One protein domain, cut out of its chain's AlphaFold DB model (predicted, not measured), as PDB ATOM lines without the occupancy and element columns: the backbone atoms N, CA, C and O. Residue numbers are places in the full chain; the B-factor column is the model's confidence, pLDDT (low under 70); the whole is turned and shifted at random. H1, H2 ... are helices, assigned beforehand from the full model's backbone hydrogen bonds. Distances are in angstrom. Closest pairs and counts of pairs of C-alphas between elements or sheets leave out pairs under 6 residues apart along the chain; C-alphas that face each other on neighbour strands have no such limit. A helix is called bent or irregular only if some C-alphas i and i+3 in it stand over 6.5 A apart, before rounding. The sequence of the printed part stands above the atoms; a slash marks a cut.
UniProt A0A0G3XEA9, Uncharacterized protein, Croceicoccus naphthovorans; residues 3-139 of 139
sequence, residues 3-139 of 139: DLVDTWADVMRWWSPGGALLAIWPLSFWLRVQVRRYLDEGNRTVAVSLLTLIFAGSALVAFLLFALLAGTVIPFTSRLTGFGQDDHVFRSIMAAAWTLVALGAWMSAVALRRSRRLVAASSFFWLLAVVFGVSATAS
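This is residues 3 to 139 of the 139 residues of an uncharacterized protein of Croceicoccus naphthovorans (UniProt A0A0G3XEA9). This is an elongated up-and-down bundle of helices, each running against the one before it in the chain: H1a and H3 lie side by side, with H2 on one side of H1a and H4 on another. The bent first helix carries on past this bundle as H1b, and residues 50 to 61 of H2 pack on H1b, so that this helical hairpin makes an arm at one end. At the other end of H2, residues 76 to 87 stick out. The printed part has 137 residues with four named helices, H1 to H4, and no named strand; it is all helix. It is loose, with a radius of gyration of the C-alphas of 17.9 A, and spans 58 by 38 by 22 A.

Start with H1, residues 3 to 41, assigned as one helix by its hydrogen bonds but bent: C-alphas 22 and 25 are 6.8 A apart, and its arms, H1a at residues 3 to 22 and H1b at 25 to 41, stand at a steep tilt of 49 degrees. Look next at H2, residues 50 to 79: its residues 50 to 61 touch H1b, closest at C-alphas Leu 31 and Ile 54, 6.3 A, opposite ways at a shallow tilt of 31 degrees. Its residues 64 to 71 touch H1a, closest at C-alphas Ala 20 and Leu 64, 5.1 A, at a steep tilt of 44 degrees. H2 has a kink of 49 degrees near residue 72 and is only just irregular, with C-alphas 75 and 78 at 6.8 A. H3, residues 88 to 111, touches H1a, closest at C-alphas Ser 16 and Ala 102, 4.0 A, the same way at a shallow tilt of 25 degrees. H3 and H2 form a hairpin, closest at C-alphas Leu 64 and Ala 105, 6.2 A. H4, residues 116 to 137, touches H1a, closest at C-alphas Trp 15 and Leu 127, 5.8 A, opposite ways at a steep tilt of 39 degrees; H4 is apart from H2 and H1b. In H1b, H3 and H4 every O i to N i+4 pair is within hydrogen-bond range; in H1a 13 of 16 are, and in H2 21 of 26.

Find C-alpha 3 at (90.975, 179.909, 137.658); from there H1a runs 29.9 A to residue 22, and H1b runs 24.3 A from residue 25. H2 is 43.8 A long and H3 34.4 A. H4 runs 31.4 A to C-alpha 137 at (85.171, 172.718, 146.350).

The two C-alphas farthest apart are those of Glu 41 and Ser 139, 58.9 A. The printed part has no cut; the link from H3 to H4 is tight, and the other two are short. Confidence is under 70 at residue 3, residues 43 to 47, 70 to 89 and 138 to 139; the mean pLDDT of the printed part is 78.9.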
ATOM      1  N   ASP A   3      91.443 180.433 136.359       68.88
ATOM      2  CA  ASP A   3      90.975 179.909 137.658       68.88
ATOM      3  C   ASP A   3      91.988 180.060 138.793       68.88
ATOM      4  O   ASP A   3      91.612 180.155 139.957       68.88
ATOM      5  N   LEU A   4      93.288 180.071 138.489       79.75
ATOM      6  CA  LEU A   4      94.312 179.971 139.529       79.75
ATOM      7  C   LEU A   4      94.426 181.255 140.365       79.75
ATOM      8  O   LEU A   4      94.667 181.183 141.568       79.75
ATOM      9  N   VAL A   5      94.215 182.419 139.743       78.81
ATOM     10  CA  VAL A   5      94.236 183.725 140.426       78.81
ATOM     11  C   VAL A   5      93.035 183.863 141.356       78.81
ATOM     12  O   VAL A   5      93.195 184.283 142.502       78.81
ATOM     13  N   ASP A   6      91.859 183.448 140.891       79.75
ATOM     14  CA  ASP A   6      90.621 183.501 141.671       79.75
ATOM     15  C   ASP A   6      90.664 182.491 142.829       79.75
ATOM     16  O   ASP A   6      90.410 182.848 143.981       79.75
ATOM     17  N   THR A   7      91.140 181.270 142.560       83.69
ATOM     18  CA  THR A   7      91.381 180.238 143.583       83.69
ATOM     19  C   THR A   7      92.356 180.735 144.652       83.69
ATOM     20  O   THR A   7      92.120 180.562 145.848       83.69
ATOM     21  N   TRP A   8      93.453 181.387 144.254       85.44
ATOM     22  CA  TRP A   8      94.421 181.936 145.203       85.44
ATOM     23  C   TRP A   8      93.835 183.069 146.048       85.44
ATOM     24  O   TRP A   8      94.048 183.106 147.264       85.44
ATOM     25  N   ALA A   9      93.076 183.976 145.428       83.88
ATOM     26  CA  ALA A   9      92.382 185.042 146.141       83.88
ATOM     27  C   ALA A   9      91.430 184.468 147.205       83.88
ATOM     28  O   ALA A   9      91.431 184.943 148.343       83.88
ATOM     29  N   ASP A  10      90.693 183.406 146.873       83.31
ATOM     30  CA  ASP A  10      89.809 182.712 147.810       83.31
ATOM     31  C   ASP A  10      90.574 182.024 148.947       83.31
ATOM     32  O   ASP A  10      90.182 182.155 150.111       83.31
ATOM     33  N   VAL A  11      91.696 181.356 148.658       88.62
ATOM     34  CA  VAL A  11      92.562 180.763 149.693       88.62
ATOM     35  C   VAL A  11      93.046 181.836 150.669       88.62
ATOM     36  O   VAL A  11      92.897 181.685 151.884       88.62
ATOM     37  N   MET A  12      93.594 182.943 150.164       89.00
ATOM     38  CA  MET A  12      94.085 184.035 151.012       89.00
ATOM     39  C   MET A  12      92.950 184.670 151.825       89.00
ATOM     40  O   MET A  12      93.122 184.952 153.017       89.00
ATOM     41  N   ARG A  13      91.769 184.831 151.216       84.12
ATOM     42  CA  ARG A  13      90.569 185.339 151.885       84.12
ATOM     43  C   ARG A  13      90.142 184.450 153.046       84.12
ATOM     44  O   ARG A  13      89.871 184.976 154.117       84.12
ATOM     45  N   TRP A  14      90.089 183.133 152.868       85.50
ATOM     46  CA  TRP A  14      89.688 182.198 153.928       85.50
ATOM     47  C   TRP A  14      90.770 181.995 154.993       85.50
ATOM     48  O   TRP A  14      90.476 181.733 156.163       85.50
ATOM     49  N   TRP A  15      92.033 182.163 154.614       90.31
ATOM     50  CA  TRP A  15      93.157 182.072 155.534       90.31
ATOM     51  C   TRP A  15      93.263 183.294 156.462       90.31
ATOM     52  O   TRP A  15      93.592 183.140 157.643       90.31
ATOM     53  N   SER A  16      92.949 184.495 155.963       87.50
ATOM     54  CA  SER A  16      93.081 185.762 156.697       87.50
ATOM     55  C   SER A  16      92.299 185.834 158.030       87.50
ATOM     56  O   SER A  16      92.909 186.194 159.047       87.50
ATOM     57  N   PRO A  17      91.006 185.438 158.106       85.12
ATOM     58  CA  PRO A  17      90.226 185.463 159.339       85.12
ATOM     59  C   PRO A  17      90.861 184.708 160.505       85.12
ATOM     60  O   PRO A  17      90.764 185.163 161.644       85.12
ATOM     61  N   GLY A  18      91.550 183.593 160.238       86.19
ATOM     62  CA  GLY A  18      92.231 182.815 161.275       86.19
ATOM     63  C   GLY A  18      93.284 183.644 162.016       86.19
ATOM     64  O   GLY A  18      93.290 183.699 163.247       86.19
ATOM     65  N   GLY A  19      94.119 184.375 161.271       85.50
ATOM     66  CA  GLY A  19      95.091 185.305 161.847       85.50
ATOM     67  C   GLY A  19      94.413 186.475 162.564       85.50
ATOM     68  O   GLY A  19      94.793 186.828 163.682       85.50
ATOM     69  N   ALA A  20      93.360 187.038 161.967       86.12
ATOM     70  CA  ALA A  20      92.662 188.188 162.531       86.12
ATOM     71  C   ALA A  20      91.986 187.870 163.875       86.12
ATOM     72  O   ALA A  20      92.194 188.601 164.847       86.12
ATOM     73  N   LEU A  21      91.277 186.743 163.988       87.69
ATOM     74  CA  LEU A  21      90.671 186.287 165.247       87.69
ATOM     75  C   LEU A  21      91.719 186.089 166.349       87.69
ATOM     76  O   LEU A  21      91.520 186.502 167.495       87.69
ATOM     77  N   LEU A  22      92.867 185.503 166.001       87.62
ATOM     78  CA  LEU A  22      93.955 185.278 166.949       87.62
ATOM     79  C   LEU A  22      94.643 186.577 167.390       87.62
ATOM     80  O   LEU A  22      95.197 186.603 168.492       87.62
ATOM     81  N   ALA A  23      94.619 187.630 166.572       85.88
ATOM     82  CA  ALA A  23      95.308 188.893 166.829       85.88
ATOM     83  C   ALA A  23      94.425 189.964 167.496       85.88
ATOM     84  O   ALA A  23      94.926 190.724 168.326       85.88
ATOM     85  N   ILE A  24      93.121 190.019 167.202       86.94
ATOM     86  CA  ILE A  24      92.233 191.099 167.675       86.94
ATOM     87  C   ILE A  24      92.164 191.163 169.195       86.94
ATOM     88  O   ILE A  24      92.324 192.240 169.770       86.94
ATOM     89  N   TRP A  25      91.948 190.028 169.863       85.62
ATOM     90  CA  TRP A  25      91.835 190.003 171.322       85.62
ATOM     91  C   TRP A  25      93.102 190.503 172.039       85.62
ATOM     92  O   TRP A  25      93.001 191.463 172.808       85.62
ATOM     93  N   PRO A  26      94.301 189.919 171.812       85.88
ATOM     94  CA  PRO A  26      95.511 190.381 172.489       85.88
ATOM     95  C   PRO A  26      95.867 191.821 172.123       85.88
ATOM     96  O   PRO A  26      96.305 192.564 172.999       85.88
ATOM     97  N   LEU A  27      95.641 192.238 170.872       86.69
ATOM     98  CA  LEU A  27      95.899 193.611 170.447       86.69
ATOM     99  C   LEU A  27      94.969 194.601 171.156       86.69
ATOM    100  O   LEU A  27      95.433 195.605 171.689       86.69
ATOM    101  N   SER A  28      93.674 194.290 171.235       85.94
ATOM    102  CA  SER A  28      92.678 195.126 171.916       85.94
ATOM    103  C   SER A  28      92.940 195.223 173.419       85.94
ATOM    104  O   SER A  28      92.706 196.266 174.030       85.94
ATOM    105  N   PHE A  29      93.415 194.140 174.036       88.38
ATOM    106  CA  PHE A  29      93.832 194.153 175.436       88.38
ATOM    107  C   PHE A  29      95.080 195.022 175.637       88.38
ATOM    108  O   PHE A  29      95.085 195.896 176.503       88.38
ATOM    109  N   TRP A  30      96.108 194.838 174.804       88.44
ATOM    110  CA  TRP A  30      97.331 195.641 174.853       88.44
ATOM    111  C   TRP A  30      97.039 197.134 174.657       88.44
ATOM    112  O   TRP A  30      97.530 197.959 175.424       88.44
ATOM    113  N   LEU A  31      96.173 197.478 173.701       87.50
ATOM    114  CA  LEU A  31      95.776 198.857 173.434       87.50
ATOM    115  C   LEU A  31      95.082 199.494 174.644       87.50
ATOM    116  O   LEU A  31      95.427 200.607 175.025       87.50
ATOM    117  N   ARG A  32      94.167 198.771 175.305       87.62
ATOM    118  CA  ARG A  32      93.519 199.243 176.541       87.62
ATOM    119  C   ARG A  32      94.530 199.550 177.644       87.62
ATOM    120  O   ARG A  32      94.365 200.539 178.355       87.62
ATOM    121  N   VAL A  33      95.577 198.735 177.772       87.31
ATOM    122  CA  VAL A  33      96.662 198.983 178.733       87.31
ATOM    123  C   VAL A  33      97.433 200.255 178.372       87.31
ATOM    124  O   VAL A  33      97.692 201.064 179.259       87.31
ATOM    125  N   GLN A  34      97.762 200.473 177.094       85.75
ATOM    126  CA  GLN A  34      98.478 201.686 176.676       85.75
ATOM    127  C   GLN A  34      97.632 202.954 176.818       85.75
ATOM    128  O   GLN A  34      98.144 203.973 177.268       85.75
ATOM    129  N   VAL A  35      96.336 202.887 176.500       85.50
ATOM    130  CA  VAL A  35      95.410 204.014 176.688       85.50
ATOM    131  C   VAL A  35      95.312 204.391 178.164       85.50
ATOM    132  O   VAL A  35      95.438 205.566 178.488       85.50
ATOM    133  N   ARG A  36      95.162 203.414 179.072       85.69
ATOM    134  CA  ARG A  36      95.163 203.695 180.520       85.69
ATOM    135  C   ARG A  36      96.469 204.343 180.973       85.69
ATOM    136  O   ARG A  36      96.427 205.373 181.625       85.69
ATOM    137  N   ARG A  37      97.618 203.816 180.541       83.19
ATOM    138  CA  ARG A  37      98.929 204.414 180.850       83.19
ATOM    139  C   ARG A  37      99.054 205.853 180.360       83.19
ATOM    140  O   ARG A  37      99.594 206.682 181.075       83.19
ATOM    141  N   TYR A  38      98.549 206.151 179.165       80.81
ATOM    142  CA  TYR A  38      98.543 207.515 178.642       80.81
ATOM    143  C   TYR A  38      97.664 208.456 179.479       80.81
ATOM    144  O   TYR A  38      98.051 209.598 179.708       80.81
ATOM    145  N   LEU A  39      96.509 207.978 179.956       84.25
ATOM    146  CA  LEU A  39      95.617 208.754 180.822       84.25
ATOM    147  C   LEU A  39      96.219 208.995 182.215       84.25
ATOM    148  O   LEU A  39      96.090 210.099 182.735       84.25
ATOM    149  N   ASP A  40      96.888 207.994 182.791       84.31
ATOM    150  CA  ASP A  40      97.440 208.068 184.150       84.31
ATOM    151  C   ASP A  40      98.784 208.822 184.208       84.31
ATOM    152  O   ASP A  40      99.051 209.559 185.154       84.31
ATOM    153  N   GLU A  41      99.656 208.634 183.211       80.31
ATOM    154  CA  GLU A  41     101.048 209.110 183.244       80.31
ATOM    155  C   GLU A  41     101.344 210.245 182.247       80.31
ATOM    156  O   GLU A  41     102.455 210.783 182.238       80.31
ATOM    157  N   GLY A  42     100.378 210.608 181.396       70.00
ATOM    158  CA  GLY A  42     100.569 211.564 180.308       70.00
ATOM    159  C   GLY A  42     101.520 211.057 179.215       70.00
ATOM    160  O   GLY A  42     101.838 209.871 179.101       70.00
ATOM    161  N   ASN A  43     101.990 211.967 178.357       68.94
ATOM    162  CA  ASN A  43     102.920 211.616 177.282       68.94
ATOM    163  C   ASN A  43     104.360 211.554 177.823       68.94
ATOM    164  O   ASN A  43     105.064 212.562 177.848       68.94
ATOM    165  N   ARG A  44     104.808 210.375 178.271       62.09
ATOM    166  CA  ARG A  44     106.211 210.167 178.666       62.09
ATOM    167  C   ARG A  44     107.146 210.197 177.453       62.09
ATOM    168  O   ARG A  44     106.806 209.703 176.378       62.09
ATOM    169  N   THR A  45     108.361 210.707 177.651       56.41
ATOM    170  CA  THR A  45     109.467 210.687 176.679       56.41
ATOM    171  C   THR A  45     110.035 209.273 176.537       56.41
ATOM    172  O   THR A  45     111.095 208.946 177.066       56.41
ATOM    173  N   VAL A  46     109.298 208.402 175.858       60.69
ATOM    174  CA  VAL A  46     109.786 207.104 175.371       60.69
ATOM    175  C   VAL A  46     110.231 207.293 173.914       60.69
ATOM    176  O   VAL A  46     109.734 208.192 173.239       60.69
ATOM    177  N   ALA A  47     111.142 206.454 173.406       65.44
ATOM    178  CA  ALA A  47     111.666 206.544 172.032       65.44
ATOM    179  C   ALA A  47     110.576 206.606 170.936       65.44
ATOM    180  O   ALA A  47     110.810 207.148 169.861       65.44
ATOM    181  N   VAL A  48     109.378 206.084 171.218       70.69
ATOM    182  CA  VAL A  48     108.162 206.281 170.420       70.69
ATOM    183  C   VAL A  48     107.073 206.797 171.353       70.69
ATOM    184  O   VAL A  48     106.853 206.211 172.415       70.69
ATOM    185  N   SER A  49     106.382 207.876 170.971       81.31
ATOM    186  CA  SER A  49     105.335 208.456 171.818       81.31
ATOM    187  C   SER A  49     104.198 207.456 172.073       81.31
ATOM    188  O   SER A  49     103.807 206.695 171.181       81.31
ATOM    189  N   LEU A  50     103.637 207.472 173.287       80.06
ATOM    190  CA  LEU A  50     102.487 206.634 173.659       80.06
ATOM    191  C   LEU A  50     101.303 206.856 172.710       80.06
ATOM    192  O   LEU A  50     100.629 205.906 172.317       80.06
ATOM    193  N   LEU A  51     101.104 208.101 172.283       81.62
ATOM    194  CA  LEU A  51     100.064 208.481 171.338       81.62
ATOM    195  C   LEU A  51     100.274 207.814 169.967       81.62
ATOM    196  O   LEU A  51      99.340 207.222 169.429       81.62
ATOM    197  N   THR A  52     101.504 207.803 169.443       84.38
ATOM    198  CA  THR A  52     101.847 207.088 168.199       84.38
ATOM    199  C   THR A  52     101.557 205.590 168.310       84.38
ATOM    200  O   THR A  52     101.009 205.001 167.381       84.38
ATOM    201  N   LEU A  53     101.874 204.968 169.451       83.12
ATOM    202  CA  LEU A  53     101.599 203.547 169.691       83.12
ATOM    203  C   LEU A  53     100.097 203.238 169.746       83.12
ATOM    204  O   LEU A  53      99.667 202.211 169.219       83.12
ATOM    205  N   ILE A  54      99.294 204.122 170.343       83.75
ATOM    206  CA  ILE A  54      97.830 203.989 170.386       83.75
ATOM    207  C   ILE A  54      97.238 204.131 168.978       83.75
ATOM    208  O   ILE A  54      96.405 203.310 168.585       83.75
ATOM    209  N   PHE A  55      97.687 205.107 168.183       87.00
ATOM    210  CA  PHE A  55      97.241 205.262 166.794       87.00
ATOM    211  C   PHE A  55      97.640 204.067 165.921       87.00
ATOM    212  O   PHE A  55      96.795 203.508 165.226       87.00
ATOM    213  N   ALA A  56      98.891 203.608 166.000       84.38
ATOM    214  CA  ALA A  56      99.343 202.444 165.241       84.38
ATOM    215  C   ALA A  56      98.591 201.164 165.649       84.38
ATOM    216  O   ALA A  56      98.140 200.402 164.795       84.38
ATOM    217  N   GLY A  57      98.409 200.940 166.954       82.19
ATOM    218  CA  GLY A  57      97.672 199.787 167.462       82.19
ATOM    219  C   GLY A  57      96.192 199.810 167.075       82.19
ATOM    220  O   GLY A  57      95.647 198.773 166.706       82.19
ATOM    221  N   SER A  58      95.538 200.974 167.114       83.25
ATOM    222  CA  SER A  58      94.126 201.116 166.728       83.25
ATOM    223  C   SER A  58      93.928 200.970 165.220       83.25
ATOM    224  O   SER A  58      92.999 200.275 164.809       83.25
ATOM    225  N   ALA A  59      94.838 201.513 164.406       84.69
ATOM    226  CA  ALA A  59      94.868 201.271 162.965       84.69
ATOM    227  C   ALA A  59      95.020 199.775 162.651       84.69
ATOM    228  O   ALA A  59      94.316 199.246 161.792       84.69
ATOM    229  N   LEU A  60      95.876 199.066 163.396       85.56
ATOM    230  CA  LEU A  60      96.032 197.625 163.240       85.56
ATOM    231  C   LEU A  60      94.765 196.858 163.655       85.56
ATOM    232  O   LEU A  60      94.361 195.944 162.945       85.56
ATOM    233  N   VAL A  61      94.078 197.244 164.740       83.62
ATOM    234  CA  VAL A  61      92.768 196.655 165.097       83.62
ATOM    235  C   VAL A  61      91.745 196.891 163.985       83.62
ATOM    236  O   VAL A  61      91.061 195.949 163.590       83.62
ATOM    237  N   ALA A  62      91.654 198.114 163.458       82.88
ATOM    238  CA  ALA A  62      90.739 198.454 162.371       82.88
ATOM    239  C   ALA A  62      91.030 197.631 161.106       82.88
ATOM    240  O   ALA A  62      90.104 197.106 160.493       82.88
ATOM    241  N   PHE A  63      92.305 197.440 160.767       85.50
ATOM    242  CA  PHE A  63      92.730 196.572 159.670       85.50
ATOM    243  C   PHE A  63      92.339 195.103 159.891       85.50
ATOM    244  O   PHE A  63      91.842 194.459 158.971       85.50
ATOM    245  N   LEU A  64      92.504 194.563 161.103       82.06
ATOM    246  CA  LEU A  64      92.110 193.180 161.408       82.06
ATOM    247  C   LEU A  64      90.584 192.995 161.398       82.06
ATOM    248  O   LEU A  64      90.092 191.963 160.945       82.06
ATOM    249  N   LEU A  65      89.828 193.990 161.870       80.62
ATOM    250  CA  LEU A  65      88.366 194.002 161.770       80.62
ATOM    251  C   LEU A  65      87.915 194.094 160.312       80.62
ATOM    252  O   LEU A  65      87.017 193.359 159.910       80.62
ATOM    253  N   PHE A  66      88.569 194.939 159.512       79.88
ATOM    254  CA  PHE A  66      88.354 194.984 158.071       79.88
ATOM    255  C   PHE A  66      88.628 193.618 157.438       79.88
ATOM    256  O   PHE A  66      87.785 193.134 156.701       79.88
ATOM    257  N   ALA A  67      89.732 192.952 157.778       77.88
ATOM    258  CA  ALA A  67      90.052 191.621 157.266       77.88
ATOM    259  C   ALA A  67      88.952 190.584 157.579       77.88
ATOM    260  O   ALA A  67      88.577 189.802 156.706       77.88
ATOM    261  N   LEU A  68      88.384 190.609 158.793       75.06
ATOM    262  CA  LEU A  68      87.260 189.740 159.167       75.06
ATOM    263  C   LEU A  68      85.970 190.066 158.412       75.06
ATOM    264  O   LEU A  68      85.307 189.165 157.895       75.06
ATOM    265  N   LEU A  69      85.594 191.344 158.366       75.25
ATOM    266  CA  LEU A  69      84.348 191.783 157.738       75.25
ATOM    267  C   LEU A  69      84.421 191.631 156.218       75.25
ATOM    268  O   LEU A  69      83.528 191.058 155.607       75.25
ATOM    269  N   ALA A  70      85.514 192.058 155.594       69.00
ATOM    270  CA  ALA A  70      85.738 191.878 154.167       69.00
ATOM    271  C   ALA A  70      85.788 190.387 153.797       69.00
ATOM    272  O   ALA A  70      85.233 189.993 152.772       69.00
ATOM    273  N   GLY A  71      86.394 189.543 154.645       60.97
ATOM    274  CA  GLY A  71      86.513 188.107 154.384       60.97
ATOM    275  C   GLY A  71      85.161 187.396 154.387       60.97
ATOM    276  O   GLY A  71      84.985 186.405 153.683       60.97
ATOM    277  N   THR A  72      84.195 187.942 155.130       62.47
ATOM    278  CA  THR A  72      82.840 187.395 155.281       62.47
ATOM    279  C   THR A  72      81.805 188.042 154.354       62.47
ATOM    280  O   THR A  72      80.857 187.369 153.957       62.47
ATOM    281  N   VAL A  73      81.974 189.316 153.974       59.12
ATOM    282  CA  VAL A  73      80.968 190.103 153.228       59.12
ATOM    283  C   VAL A  73      81.226 190.151 151.715       59.12
ATOM    284  O   VAL A  73      80.275 190.142 150.933       59.12
ATOM    285  N   ILE A  74      82.486 190.127 151.266       55.50
ATOM    286  CA  ILE A  74      82.828 190.184 149.830       55.50
ATOM    287  C   ILE A  74      82.316 188.986 148.986       55.50
ATOM    288  O   ILE A  74      82.096 189.184 147.789       55.50
ATOM    289  N   PRO A  75      81.995 187.785 149.523       52.00
ATOM    290  CA  PRO A  75      81.311 186.750 148.735       52.00
ATOM    291  C   PRO A  75      79.961 187.202 148.145       52.00
ATOM    292  O   PRO A  75      79.502 186.631 147.160       52.00
ATOM    293  N   PHE A  76      79.326 188.234 148.714       48.97
ATOM    294  CA  PHE A  76      78.001 188.707 148.295       48.97
ATOM    295  C   PHE A  76      78.036 189.862 147.286       48.97
ATOM    296  O   PHE A  76      76.995 190.226 146.733       48.97
ATOM    297  N   THR A  77      79.210 190.440 147.009       48.56
ATOM    298  CA  THR A  77      79.341 191.603 146.115       48.56
ATOM    299  C   THR A  77      79.471 191.242 144.635       48.56
ATOM    300  O   THR A  77      79.483 192.144 143.804       48.56
ATOM    301  N   SER A  78      79.447 189.953 144.272       46.91
ATOM    302  CA  SER A  78      79.275 189.479 142.881       46.91
ATOM    303  C   SER A  78      77.945 189.906 142.234       46.91
ATOM    304  O   SER A  78      77.670 189.577 141.086       46.91
ATOM    305  N   ARG A  79      77.114 190.669 142.957       48.47
ATOM    306  CA  ARG A  79      75.835 191.227 142.505       48.47
ATOM    307  C   ARG A  79      75.859 192.741 142.248       48.47
ATOM    308  O   ARG A  79      74.815 193.302 141.931       48.47
ATOM    309  N   LEU A  80      77.003 193.421 142.397       44.34
ATOM    310  CA  LEU A  80      77.109 194.864 142.140       44.34
ATOM    311  C   LEU A  80      77.441 195.132 140.665       44.34
ATOM    312  O   LEU A  80      78.572 194.967 140.213       44.34
ATOM    313  N   THR A  81      76.430 195.563 139.914       39.75
ATOM    314  CA  THR A  81      76.533 195.980 138.510       39.75
ATOM    315  C   THR A  81      77.492 197.165 138.355       39.75
ATOM    316  O   THR A  81      77.241 198.225 138.927       39.75
ATOM    317  N   GLY A  82      78.566 197.003 137.574       50.03
ATOM    318  CA  GLY A  82      79.504 198.085 137.220       50.03
ATOM    319  C   GLY A  82      80.985 197.800 137.502       50.03
ATOM    320  O   GLY A  82      81.837 198.499 136.963       50.03
ATOM    321  N   PHE A  83      81.308 196.758 138.275       51.72
ATOM    322  CA  PHE A  83      82.672 196.233 138.400       51.72
ATOM    323  C   PHE A  83      82.798 194.983 137.531       51.72
ATOM    324  O   PHE A  83      82.273 193.930 137.882       51.72
ATOM    325  N   GLY A  84      83.456 195.096 136.376       53.09
ATOM    326  CA  GLY A  84      83.714 193.948 135.511       53.09
ATOM    327  C   GLY A  84      84.630 192.948 136.215       53.09
ATOM    328  O   GLY A  84      85.847 193.103 136.186       53.09
ATOM    329  N   GLN A  85      84.054 191.914 136.837       56.25
ATOM    330  CA  GLN A  85      84.798 190.799 137.438       56.25
ATOM    331  C   GLN A  85      85.597 189.996 136.398       56.25
ATOM    332  O   GLN A  85      86.399 189.145 136.765       56.25
ATOM    333  N   ASP A  86      85.411 190.270 135.108       58.25
ATOM    334  CA  ASP A  86      86.086 189.601 133.994       58.25
ATOM    335  C   ASP A  86      87.418 190.244 133.599       58.25
ATOM    336  O   ASP A  86      88.170 189.663 132.817       58.25
ATOM    337  N   ASP A  87      87.751 191.408 134.164       65.38
ATOM    338  CA  ASP A  87      89.039 192.042 133.912       65.38
ATOM    339  C   ASP A  87      90.159 191.326 134.690       65.38
ATOM    340  O   ASP A  87      90.174 191.264 135.925       65.38
ATOM    341  N   HIS A  88      91.136 190.796 133.954       68.25
ATOM    342  CA  HIS A  88      92.316 190.129 134.502       68.25
ATOM    343  C   HIS A  88      93.096 191.036 135.472       68.25
ATOM    344  O   HIS A  88      93.690 190.554 136.448       68.25
ATOM    345  N   VAL A  89      93.090 192.351 135.235       68.75
ATOM    346  CA  VAL A  89      93.748 193.331 136.112       68.75
ATOM    347  C   VAL A  89      93.049 193.382 137.468       68.75
ATOM    348  O   VAL A  89      93.711 193.314 138.505       68.75
ATOM    349  N   PHE A  90      91.714 193.414 137.477       71.50
ATOM    350  CA  PHE A  90      90.921 193.433 138.706       71.50
ATOM    351  C   PHE A  90      91.154 192.176 139.556       71.50
ATOM    352  O   PHE A  90      91.437 192.285 140.752       71.50
ATOM    353  N   ARG A  91      91.127 190.988 138.939       73.56
ATOM    354  CA  ARG A  91      91.374 189.703 139.629       73.56
ATOM    355  C   ARG A  91      92.761 189.651 140.270       73.56
ATOM    356  O   ARG A  91      92.908 189.268 141.431       73.56
ATOM    357  N   SER A  92      93.775 190.118 139.542       72.44
ATOM    358  CA  SER A  92      95.160 190.160 140.028       72.44
ATOM    359  C   SER A  92      95.333 191.130 141.204       72.44
ATOM    360  O   SER A  92      96.002 190.802 142.186       72.44
ATOM    361  N   ILE A  93      94.689 192.303 141.145       73.50
ATOM    362  CA  ILE A  93      94.676 193.280 142.248       73.50
ATOM    363  C   ILE A  93      93.993 192.686 143.482       73.50
ATOM    364  O   ILE A  93      94.516 192.814 144.589       73.50
ATOM    365  N   MET A  94      92.864 191.998 143.305       78.12
ATOM    366  CA  MET A  94      92.147 191.353 144.406       78.12
ATOM    367  C   MET A  94      92.974 190.243 145.064       78.12
ATOM    368  O   MET A  94      93.051 190.188 146.293       78.12
ATOM    369  N   ALA A  95      93.648 189.401 144.277       79.06
ATOM    370  CA  ALA A  95      94.547 188.370 144.794       79.06
ATOM    371  C   ALA A  95      95.717 188.968 145.598       79.06
ATOM    372  O   ALA A  95      96.033 188.496 146.697       79.06
ATOM    373  N   ALA A  96      96.334 190.041 145.092       77.88
ATOM    374  CA  ALA A  96      97.409 190.745 145.788       77.88
ATOM    375  C   ALA A  96      96.916 191.405 147.086       77.88
ATOM    376  O   ALA A  96      97.551 191.259 148.135       77.88
ATOM    377  N   ALA A  97      95.761 192.072 147.042       80.06
ATOM    378  CA  ALA A  97      95.145 192.695 148.207       80.06
ATOM    379  C   ALA A  97      94.869 191.661 149.304       80.06
ATOM    380  O   ALA A  97      95.281 191.852 150.449       80.06
ATOM    381  N   TRP A  98      94.258 190.526 148.955       84.62
ATOM    382  CA  TRP A  98      93.994 189.455 149.914       84.62
ATOM    383  C   TRP A  98      95.262 188.823 150.474       84.62
ATOM    384  O   TRP A  98      95.310 188.525 151.667       84.62
ATOM    385  N   THR A  99      96.308 188.684 149.660       85.56
ATOM    386  CA  THR A  99      97.613 188.199 150.126       85.56
ATOM    387  C   THR A  99      98.196 189.136 151.189       85.56
ATOM    388  O   THR A  99      98.594 188.681 152.262       85.56
ATOM    389  N   LEU A 100      98.188 190.451 150.944       83.75
ATOM    390  CA  LEU A 100      98.662 191.449 151.912       83.75
ATOM    391  C   LEU A 100      97.826 191.439 153.197       83.75
ATOM    392  O   LEU A 100      98.378 191.487 154.298       83.75
ATOM    393  N   VAL A 101      96.503 191.333 153.061       86.25
ATOM    394  CA  VAL A 101      95.576 191.269 154.197       86.25
ATOM    395  C   VAL A 101      95.824 190.021 155.046       86.25
ATOM    396  O   VAL A 101      95.925 190.108 156.274       86.25
ATOM    397  N   ALA A 102      95.977 188.859 154.415       86.44
ATOM    398  CA  ALA A 102      96.203 187.602 155.110       86.44
ATOM    399  C   ALA A 102      97.572 187.549 155.801       86.44
ATOM    400  O   ALA A 102      97.652 187.189 156.979       86.44
ATOM    401  N   LEU A 103      98.630 187.993 155.115       88.19
ATOM    402  CA  LEU A 103      99.965 188.109 155.702       88.19
ATOM    403  C   LEU A 103      99.967 189.077 156.885       88.19
ATOM    404  O   LEU A 103     100.460 188.724 157.955       88.19
ATOM    405  N   GLY A 104      99.365 190.259 156.740       86.12
ATOM    406  CA  GLY A 104      99.263 191.237 157.824       86.12
ATOM    407  C   GLY A 104      98.538 190.677 159.053       86.12
ATOM    408  O   GLY A 104      99.002 190.854 160.185       86.12
ATOM    409  N   ALA A 105      97.442 189.941 158.847       88.06
ATOM    410  CA  ALA A 105      96.685 189.310 159.924       88.06
ATOM    411  C   ALA A 105      97.507 188.255 160.682       88.06
ATOM    412  O   ALA A 105      97.584 188.282 161.916       88.06
ATOM    413  N   TRP A 106      98.184 187.358 159.962       89.62
ATOM    414  CA  TRP A 106      99.001 186.310 160.576       89.62
ATOM    415  C   TRP A 106     100.300 186.831 161.189       89.62
ATOM    416  O   TRP A 106     100.665 186.398 162.282       89.62
ATOM    417  N   MET A 107     100.961 187.810 160.568       89.06
ATOM    418  CA  MET A 107     102.117 188.484 161.166       89.06
ATOM    419  C   MET A 107     101.739 189.154 162.488       89.06
ATOM    420  O   MET A 107     102.471 189.021 163.471       89.06
ATOM    421  N   SER A 108     100.571 189.799 162.547       87.81
ATOM    422  CA  SER A 108     100.043 190.384 163.784       87.81
ATOM    423  C   SER A 108      99.798 189.315 164.850       87.81
ATOM    424  O   SER A 108     100.234 189.467 165.993       87.81
ATOM    425  N   ALA A 109      99.168 188.196 164.478       87.62
ATOM    426  CA  ALA A 109      98.923 187.078 165.388       87.62
ATOM    427  C   ALA A 109     100.227 186.487 165.946       87.62
ATOM    428  O   ALA A 109     100.325 186.215 167.146       87.62
ATOM    429  N   VAL A 110     101.246 186.321 165.099       89.75
ATOM    430  CA  VAL A 110     102.560 185.802 165.497       89.75
ATOM    431  C   VAL A 110     103.292 186.801 166.393       89.75
ATOM    432  O   VAL A 110     103.814 186.410 167.437       89.75
ATOM    433  N   ALA A 111     103.318 188.088 166.044       86.12
ATOM    434  CA  ALA A 111     104.062 189.106 166.788       86.12
ATOM    435  C   ALA A 111     103.553 189.289 168.229       86.12
ATOM    436  O   ALA A 111     104.361 189.458 169.154       86.12
ATOM    437  N   LEU A 112     102.232 189.203 168.421       84.50
ATOM    438  CA  LEU A 112     101.541 189.468 169.688       84.50
ATOM    439  C   LEU A 112     101.529 188.281 170.667       84.50
ATOM    440  O   LEU A 112     101.046 188.415 171.794       84.50
ATOM    441  N   ARG A 113     102.032 187.107 170.270       83.62
ATOM    442  CA  ARG A 113     101.990 185.884 171.090       83.62
ATOM    443  C   ARG A 113     103.371 185.534 171.634       83.62
ATOM    444  O   ARG A 113     104.383 185.678 170.957       83.62
ATOM    445  N   ARG A 114     103.417 185.011 172.865       80.31
ATOM    446  CA  ARG A 114     104.665 184.531 173.491       80.31
ATOM    447  C   ARG A 114     105.217 183.304 172.757       80.31
ATOM    448  O   ARG A 114     106.410 183.220 172.492       80.31
ATOM    449  N   SER A 115     104.333 182.397 172.345       86.56
ATOM    450  CA  SER A 115     104.671 181.161 171.629       86.56
ATOM    451  C   SER A 115     104.663 181.348 170.106       86.56
ATOM    452  O   SER A 115     103.953 180.641 169.391       86.56
ATOM    453  N   ARG A 116     105.454 182.305 169.600       86.25
ATOM    454  CA  ARG A 116     105.481 182.711 168.175       86.25
ATOM    455  C   ARG A 116     105.619 181.540 167.201       86.25
ATOM    456  O   ARG A 116     104.929 181.495 166.193       86.25
ATOM    457  N   ARG A 117     106.480 180.573 167.538       88.12
ATOM    458  CA  ARG A 117     106.752 179.384 166.713       88.12
ATOM    459  C   ARG A 117     105.524 178.488 166.555       88.12
ATOM    460  O   ARG A 117     105.253 178.031 165.455       88.12
ATOM    461  N   LEU A 118     104.763 178.280 167.633       88.69
ATOM    462  CA  LEU A 118     103.545 177.463 167.591       88.69
ATOM    463  C   LEU A 118     102.454 178.146 166.767       88.69
ATOM    464  O   LEU A 118     101.780 177.492 165.981       88.69
ATOM    465  N   VAL A 119     102.323 179.468 166.897       89.25
ATOM    466  CA  VAL A 119     101.347 180.241 166.117       89.25
ATOM    467  C   VAL A 119     101.723 180.249 164.635       89.25
ATOM    468  O   VAL A 119     100.859 180.032 163.792       89.25
ATOM    469  N   ALA A 120     103.008 180.401 164.305       88.88
ATOM    470  CA  ALA A 120     103.491 180.296 162.930       88.88
ATOM    471  C   ALA A 120     103.256 178.893 162.338       88.88
ATOM    472  O   ALA A 120     102.785 178.775 161.211       88.88
ATOM    473  N   ALA A 121     103.495 177.828 163.110       91.00
ATOM    474  CA  ALA A 121     103.173 176.469 162.676       91.00
ATOM    475  C   ALA A 121     101.660 176.294 162.452       91.00
ATOM    476  O   ALA A 121     101.245 175.782 161.416       91.00
ATOM    477  N   SER A 122     100.824 176.786 163.374       90.19
ATOM    478  CA  SER A 122      99.362 176.735 163.221       90.19
ATOM    479  C   SER A 122      98.870 177.514 162.001       90.19
ATOM    480  O   SER A 122      97.947 177.071 161.327       90.19
ATOM    481  N   SER A 123      99.533 178.626 161.671       92.19
ATOM    482  CA  SER A 123      99.270 179.421 160.471       92.19
ATOM    483  C   SER A 123      99.485 178.608 159.203       92.19
ATOM    484  O   SER A 123      98.633 178.614 158.315       92.19
ATOM    485  N   PHE A 124     100.588 177.862 159.154       92.12
ATOM    486  CA  PHE A 124     100.913 176.991 158.035       92.12
ATOM    487  C   PHE A 124      99.915 175.833 157.895       92.12
ATOM    488  O   PHE A 124      99.410 175.594 156.801       92.12
ATOM    489  N   PHE A 125      99.557 175.159 158.993       92.69
ATOM    490  CA  PHE A 125      98.543 174.098 158.954       92.69
ATOM    491  C   PHE A 125      97.155 174.622 158.565       92.69
ATOM    492  O   PHE A 125      96.450 173.959 157.807       92.69
ATOM    493  N   TRP A 126      96.780 175.821 159.022       92.31
ATOM    494  CA  TRP A 126      95.539 176.472 158.604       92.31
ATOM    495  C   TRP A 126      95.563 176.816 157.112       92.31
ATOM    496  O   TRP A 126      94.576 176.588 156.422       92.31
ATOM    497  N   LEU A 127      96.696 177.305 156.593       92.06
ATOM    498  CA  LEU A 127      96.857 177.575 155.163       92.06
ATOM    499  C   LEU A 127      96.665 176.301 154.344       92.06
ATOM    500  O   LEU A 127      95.891 176.307 153.394       92.06
ATOM    501  N   LEU A 128      97.323 175.207 154.738       92.19
ATOM    502  CA  LEU A 128      97.170 173.917 154.069       92.19
ATOM    503  C   LEU A 128      95.715 173.446 154.090       92.19
ATOM    504  O   LEU A 128      95.191 173.069 153.047       92.19
ATOM    505  N   ALA A 129      95.045 173.515 155.243       90.25
ATOM    506  CA  ALA A 129      93.640 173.134 155.360       90.25
ATOM    507  C   ALA A 129      92.735 173.955 154.428       90.25
ATOM    508  O   ALA A 129      91.866 173.393 153.765       90.25
ATOM    509  N   VAL A 130      92.967 175.267 154.332       89.81
ATOM    510  CA  VAL A 130      92.223 176.146 153.423       89.81
ATOM    511  C   VAL A 130      92.522 175.813 151.960       89.81
ATOM    512  O   VAL A 130      91.588 175.721 151.172       89.81
ATOM    513  N   VAL A 131      93.786 175.576 151.592       90.31
ATOM    514  CA  VAL A 131      94.165 175.166 150.227       90.31
ATOM    515  C   VAL A 131      93.453 173.872 149.836       90.31
ATOM    516  O   VAL A 131      92.836 173.822 148.773       90.31
ATOM    517  N   PHE A 132      93.485 172.847 150.692       89.69
ATOM    518  CA  PHE A 132      92.774 171.593 150.439       89.69
ATOM    519  C   PHE A 132      91.260 171.798 150.354       89.69
ATOM    520  O   PHE A 132      90.635 171.269 149.441       89.69
ATOM    521  N   GLY A 133      90.681 172.589 151.262       85.06
ATOM    522  CA  GLY A 133      89.247 172.873 151.280       85.06
ATOM    523  C   GLY A 133      88.773 173.571 150.007       85.06
ATOM    524  O   GLY A 133      87.850 173.088 149.364       85.06
ATOM    525  N   VAL A 134      89.448 174.653 149.605       85.06
ATOM    526  CA  VAL A 134      89.118 175.393 148.377       85.06
ATOM    527  C   VAL A 134      89.302 174.506 147.145       85.06
ATOM    528  O   VAL A 134      88.421 174.475 146.291       85.06
ATOM    529  N   SER A 135      90.390 173.729 147.076       81.94
ATOM    530  CA  SER A 135      90.651 172.829 145.940       81.94
ATOM    531  C   SER A 135      89.601 171.723 145.816       81.94
ATOM    532  O   SER A 135      89.241 171.350 144.705       81.94
ATOM    533  N   ALA A 136      89.093 171.209 146.940       79.94
ATOM    534  CA  ALA A 136      88.041 170.194 146.957       79.94
ATOM    535  C   ALA A 136      86.659 170.745 146.569       79.94
ATOM    536  O   ALA A 136      85.795 169.978 146.161       79.94
ATOM    537  N   THR A 137      86.434 172.052 146.721       74.00
ATOM    538  CA  THR A 137      85.171 172.718 146.350       74.00
ATOM    539  C   THR A 137      85.205 173.397 144.982       74.00
ATOM    540  O   THR A 137      84.175 173.882 144.529       74.00
ATOM    541  N   ALA A 138      86.378 173.477 144.347       60.84
ATOM    542  CA  ALA A 138      86.567 174.087 143.030       60.84
ATOM    543  C   ALA A 138      86.316 173.112 141.856       60.84
ATOM    544  O   ALA A 138      86.377 173.533 140.703       60.84
ATOM    545  N   SER A 139      86.056 171.829 142.146       50.38
ATOM    546  CA  SER A 139      85.636 170.785 141.192       50.38
ATOM    547  C   SER A 139      84.121 170.699 141.070       50.38
ATOM    548  O   SER A 139      83.634 170.533 139.933       50.38
TER     549      SER A 139